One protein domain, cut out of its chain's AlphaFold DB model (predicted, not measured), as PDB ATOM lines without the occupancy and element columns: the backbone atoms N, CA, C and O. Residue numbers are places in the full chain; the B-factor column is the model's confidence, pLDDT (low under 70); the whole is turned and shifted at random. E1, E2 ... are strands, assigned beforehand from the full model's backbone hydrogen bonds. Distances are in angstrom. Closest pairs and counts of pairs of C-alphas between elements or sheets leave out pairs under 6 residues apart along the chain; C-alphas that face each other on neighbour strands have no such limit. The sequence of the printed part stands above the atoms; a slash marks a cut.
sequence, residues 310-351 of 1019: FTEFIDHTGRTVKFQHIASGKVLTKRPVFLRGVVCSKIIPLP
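AT A GLANCE: This is residues 310 to 351 of the 1019 residues of the protein "B box-type domain-containing protein" of Phytophthora parasitica (strain INRA-310) (UniProt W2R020). There is little regular structure here: a small three-stranded sheet, in which the hairpin E1 and E2 has E3 beside E1, and a long loop, residues 326 to 345, that leads from E2 round to E3. Its residues 331 to 332 pair briefly with E2. The 42 printed residues hold E1, E2 and E3 in that order, 15 residues, all strand; the sheet, E2 E1 E3, is mixed. The whole is compact, radius of gyration of the C-alphas 9.8 A, spanning 24 by 23 by 17 A.

IN THESE COORDINATES: Find C-alpha 310 at (-55.750, 17.662, 38.276); E1 runs from there to 314, 12.9 A. E2 is residues 320 to 325, 14.4 A. E3, residues 346 to 349, covers 9.8 A and ends at (-45.366, 13.212, 46.890).

HOW THE PARTS SIT: Look at E1, the inner strand: E2 is antiparallel to it at 160 degrees, with N 311 and O 324 2.9 A apart. E3 is parallel to E1 at 20 degrees, with N 312 and O 346 2.9 A apart. E2 and E3 are apart.

THE WHOLE: The farthest C-alphas, Phe 338 and Pro 351, are 28.1 A apart. The printed part has no cut; the E2 to E3 link is long. Confidence is under 70 at 14 residues, among them 340 to 343.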
ATOM      1  N   PHE A 310     -57.210  17.635  38.374       80.06
ATOM      2  CA  PHE A 310     -55.750  17.662  38.276       80.06
ATOM      3  C   PHE A 310     -55.086  16.957  39.466       80.06
ATOM      4  O   PHE A 310     -55.528  17.086  40.609       80.06
ATOM      5  N   THR A 311     -53.991  16.249  39.191       77.88
ATOM      6  CA  THR A 311     -53.060  15.704  40.188       77.88
ATOM      7  C   THR A 311     -51.789  16.547  40.226       77.88
ATOM      8  O   THR A 311     -51.196  16.820  39.181       77.88
ATOM      9  N   GLU A 312     -51.369  16.951  41.419       81.38
ATOM     10  CA  GLU A 312     -50.179  17.767  41.674       81.38
ATOM     11  C   GLU A 312     -49.062  16.868  42.222       81.38
ATOM     12  O   GLU A 312     -49.229  16.228  43.260       81.38
ATOM     13  N   PHE A 313     -47.938  16.778  41.510       76.00
ATOM     14  CA  PHE A 313     -46.765  16.025  41.957       76.00
ATOM     15  C   PHE A 313     -45.780  16.968  42.634       76.00
ATOM     16  O   PHE A 313     -45.377  17.977  42.044       76.00
ATOM     17  N   ILE A 314     -45.402  16.631  43.862       76.00
ATOM     18  CA  ILE A 314     -44.559  17.474  44.708       76.00
ATOM     19  C   ILE A 314     -43.271  16.721  45.033       76.00
ATOM     20  O   ILE A 314     -43.313  15.545  45.396       76.00
ATOM     21  N   ASP A 315     -42.138  17.401  44.895       72.12
ATOM     22  CA  ASP A 315     -40.835  16.894  45.315       72.12
ATOM     23  C   ASP A 315     -40.686  16.886  46.839       72.12
ATOM     24  O   ASP A 315     -41.396  17.571  47.574       72.12
ATOM     25  N   HIS A 316     -39.668  16.178  47.324       66.06
ATOM     26  CA  HIS A 316     -39.257  16.166  48.729       66.06
ATOM     27  C   HIS A 316     -38.964  17.567  49.314       66.06
ATOM     28  O   HIS A 316     -39.074  17.759  50.521       66.06
ATOM     29  N   THR A 317     -38.644  18.560  48.475       66.50
ATOM     30  CA  THR A 317     -38.452  19.972  48.872       66.50
ATOM     31  C   THR A 317     -39.755  20.780  48.942       66.50
ATOM     32  O   THR A 317     -39.724  21.984  49.191       66.50
ATOM     33  N   GLY A 318     -40.910  20.157  48.688       64.12
ATOM     34  CA  GLY A 318     -42.210  20.831  48.649       64.12
ATOM     35  C   GLY A 318     -42.479  21.608  47.354       64.12
ATOM     36  O   GLY A 318     -43.526  22.244  47.230       64.12
ATOM     37  N   ARG A 319     -41.565  21.567  46.373       70.69
ATOM     38  CA  ARG A 319     -41.748  22.213  45.067       70.69
ATOM     39  C   ARG A 319     -42.611  21.353  44.150       70.69
ATOM     40  O   ARG A 319     -42.433  20.142  44.054       70.69
ATOM     41  N   THR A 320     -43.550  21.988  43.458       66.44
ATOM     42  CA  THR A 320     -44.408  21.322  42.473       66.44
ATOM     43  C   THR A 320     -43.619  21.049  41.202       66.44
ATOM     44  O   THR A 320     -43.155  21.991  40.559       66.44
ATOM     45  N   VAL A 321     -43.506  19.782  40.825       69.94
ATOM     46  CA  VAL A 321     -42.735  19.351  39.650       69.94
ATOM     47  C   VAL A 321     -43.600  19.353  38.404       69.94
ATOM     48  O   VAL A 321     -43.183  19.794  37.335       69.94
ATOM     49  N   LYS A 322     -44.825  18.834  38.534       79.88
ATOM     50  CA  LYS A 322     -45.751  18.688  37.413       79.88
ATOM     51  C   LYS A 322     -47.203  18.588  37.872       79.88
ATOM     52  O   LYS A 322     -47.507  18.026  38.922       79.88
ATOM     53  N   PHE A 323     -48.101  19.089  37.034       80.38
ATOM     54  CA  PHE A 323     -49.545  18.905  37.119       80.38
ATOM     55  C   PHE A 323     -49.974  17.959  36.007       80.38
ATOM     56  O   PHE A 323     -49.594  18.157  34.858       80.38
ATOM     57  N   GLN A 324     -50.780  16.952  36.313       79.44
ATOM     58  CA  GLN A 324     -51.297  16.032  35.304       79.44
ATOM     59  C   GLN A 324     -52.822  16.045  35.327       79.44
ATOM     60  O   GLN A 324     -53.441  15.984  36.389       79.44
ATOM     61  N   HIS A 325     -53.439  16.175  34.155       79.81
ATOM     62  CA  HIS A 325     -54.889  16.090  34.034       79.81
ATOM     63  C   HIS A 325     -55.332  14.621  34.043       79.81
ATOM     64  O   HIS A 325     -54.831  13.823  33.252       79.81
ATOM     65  N   ILE A 326     -56.288  14.267  34.908       73.31
ATOM     66  CA  ILE A 326     -56.638  12.862  35.190       73.31
ATOM     67  C   ILE A 326     -57.204  12.147  33.957       73.31
ATOM     68  O   ILE A 326     -56.861  10.998  33.707       73.31
ATOM     69  N   ALA A 327     -58.064  12.812  33.177       71.50
ATOM     70  CA  ALA A 327     -58.751  12.165  32.055       71.50
ATOM     71  C   ALA A 327     -57.953  12.185  30.742       71.50
ATOM     72  O   ALA A 327     -58.135  11.313  29.905       71.50
ATOM     73  N   SER A 328     -57.085  13.184  30.539       73.06
ATOM     74  CA  SER A 328     -56.347  13.347  29.274       73.06
ATOM     75  C   SER A 328     -54.873  12.968  29.371       73.06
ATOM     76  O   SER A 328     -54.181  12.994  28.359       73.06
ATOM     77  N   GLY A 329     -54.360  12.697  30.575       69.81
ATOM     78  CA  GLY A 329     -52.960  12.348  30.816       69.81
ATOM     79  C   GLY A 329     -51.950  13.469  30.542       69.81
ATOM     80  O   GLY A 329     -50.775  13.295  30.862       69.81
ATOM     81  N   LYS A 330     -52.379  14.620  29.996       78.00
ATOM     82  CA  LYS A 330     -51.507  15.750  29.644       78.00
ATOM     83  C   LYS A 330     -50.814  16.313  30.883       78.00
ATOM     84  O   LYS A 330     -51.463  16.588  31.896       78.00
ATOM     85  N   VAL A 331     -49.504  16.509  30.762       80.50
ATOM     86  CA  VAL A 331     -48.627  17.011  31.821       80.50
ATOM     87  C   VAL A 331     -48.333  18.493  31.585       80.50
ATOM     88  O   VAL A 331     -47.991  18.898  30.478       80.50
ATOM     89  N   LEU A 332     -48.468  19.304  32.629       80.62
ATOM     90  CA  LEU A 332     -48.173  20.733  32.657       80.62
ATOM     91  C   LEU A 332     -47.088  20.998  33.703       80.62
ATOM     92  O   LEU A 332     -47.162  20.501  34.824       80.62
ATOM     93  N   THR A 333     -46.102  21.820  33.364       77.38
ATOM     94  CA  THR A 333     -45.004  22.198  34.273       77.38
ATOM     95  C   THR A 333     -45.344  23.411  35.144       77.38
ATOM     96  O   THR A 333     -44.766  23.590  36.210       77.38
ATOM     97  N   LYS A 334     -46.313  24.241  34.729       75.44
ATOM     98  CA  LYS A 334     -46.765  25.443  35.452       75.44
ATOM     99  C   LYS A 334     -48.206  25.294  35.948       75.44
ATOM    100  O   LYS A 334     -49.037  24.682  35.279       75.44
ATOM    101  N   ARG A 335     -48.516  25.904  37.102       76.75
ATOM    102  CA  ARG A 335     -49.867  25.890  37.693       76.75
ATOM    103  C   ARG A 335     -50.858  26.667  36.806       76.75
ATOM    104  O   ARG A 335     -50.608  27.841  36.525       76.75
ATOM    105  N   PRO A 336     -52.002  26.077  36.420       76.06
ATOM    106  CA  PRO A 336     -53.055  26.785  35.694       76.06
ATOM    107  C   PRO A 336     -53.607  28.002  36.460       76.06
ATOM    108  O   PRO A 336     -53.835  27.936  37.669       76.06
ATOM    109  N   VAL A 337     -53.888  29.104  35.752       74.88
ATOM    110  CA  VAL A 337     -54.316  30.401  36.333       74.88
ATOM    111  C   VAL A 337     -55.584  30.280  37.187       74.88
ATOM    112  O   VAL A 337     -55.700  30.908  38.238       74.88
ATOM    113  N   PHE A 338     -56.529  29.433  36.783       73.50
ATOM    114  CA  PHE A 338     -57.786  29.217  37.506       73.50
ATOM    115  C   PHE A 338     -57.627  28.395  38.803       73.50
ATOM    116  O   PHE A 338     -58.540  28.396  39.629       73.50
ATOM    117  N   LEU A 339     -56.472  27.750  39.021       70.94
ATOM    118  CA  LEU A 339     -56.120  27.028  40.256       70.94
ATOM    119  C   LEU A 339     -55.299  27.884  41.236       70.94
ATOM    120  O   LEU A 339     -54.778  27.375  42.232       70.94
ATOM    121  N   ARG A 340     -55.147  29.188  40.980       67.31
ATOM    122  CA  ARG A 340     -54.397  30.097  41.859       67.31
ATOM    123  C   ARG A 340     -55.099  30.223  43.219       67.31
ATOM    124  O   ARG A 340     -56.271  30.596  43.289       67.31
ATOM    125  N   GLY A 341     -54.378  29.892  44.293       67.44
ATOM    126  CA  GLY A 341     -54.884  29.921  45.671       67.44
ATOM    127  C   GLY A 341     -55.772  28.736  46.074       67.44
ATOM    128  O   GLY A 341     -56.362  28.774  47.148       67.44
ATOM    129  N   VAL A 342     -55.892  27.697  45.239       68.88
ATOM    130  CA  VAL A 342     -56.684  26.491  45.538       68.88
ATOM    131  C   VAL A 342     -55.819  25.260  45.335       68.88
ATOM    132  O   VAL A 342     -55.338  25.036  44.228       68.88
ATOM    133  N   VAL A 343     -55.629  24.476  46.392       68.25
ATOM    134  CA  VAL A 343     -54.824  23.246  46.391       68.25
ATOM    135  C   VAL A 343     -55.531  22.155  45.577       68.25
ATOM    136  O   VAL A 343     -56.750  22.001  45.685       68.25
ATOM    137  N   CYS A 344     -54.792  21.420  44.739       72.69
ATOM    138  CA  CYS A 344     -55.360  20.301  43.986       72.69
ATOM    139  C   CYS A 344     -55.814  19.196  44.946       72.69
ATOM    140  O   CYS A 344     -55.187  18.948  45.972       72.69
ATOM    141  N   SER A 345     -56.904  18.505  44.606       65.31
ATOM    142  CA  SER A 345     -57.465  17.482  45.503       65.31
ATOM    143  C   SER A 345     -56.553  16.261  45.680       65.31
ATOM    144  O   SER A 345     -56.593  15.605  46.718       65.31
ATOM    145  N   LYS A 346     -55.729  15.955  44.670       70.25
ATOM    146  CA  LYS A 346     -54.809  14.821  44.663       70.25
ATOM    147  C   LYS A 346     -53.382  15.334  44.573       70.25
ATOM    148  O   LYS A 346     -52.942  15.763  43.508       70.25
ATOM    149  N   ILE A 347     -52.683  15.275  45.696       73.19
ATOM    150  CA  ILE A 347     -51.252  15.545  45.779       73.19
ATOM    151  C   ILE A 347     -50.539  14.206  45.915       73.19
ATOM    152  O   ILE A 347     -50.878  13.431  46.809       73.19
ATOM    153  N   ILE A 348     -49.572  13.939  45.040       71.44
ATOM    154  CA  ILE A 348     -48.733  12.742  45.115       71.44
ATOM    155  C   ILE A 348     -47.297  13.197  45.394       71.44
ATOM    156  O   ILE A 348     -46.673  13.795  44.511       71.44
ATOM    157  N   PRO A 349     -46.768  12.962  46.605       69.31
ATOM    158  CA  PRO A 349     -45.366  13.212  46.890       69.31
ATOM    159  C   PRO A 349     -44.513  12.177  46.155       69.31
ATOM    160  O   PRO A 349     -44.800  10.977  46.194       69.31
ATOM    161  N   LEU A 350     -43.468  12.642  45.480       68.94
ATOM    162  CA  LEU A 350     -42.448  11.753  44.943       68.94
ATOM    163  C   LEU A 350     -41.611  11.177  46.101       68.94
ATOM    164  O   LEU A 350     -41.389  11.868  47.100       68.94
ATOM    165  N   PRO A 351     -41.175   9.909  46.004       65.12
ATOM    166  CA  PRO A 351     -40.361   9.282  47.038       65.12
ATOM    167  C   PRO A 351     -39.023  10.012  47.189       65.12
ATOM    168  O   PRO A 351     -38.481  10.557  46.223       65.12
TER     169      PRO A 351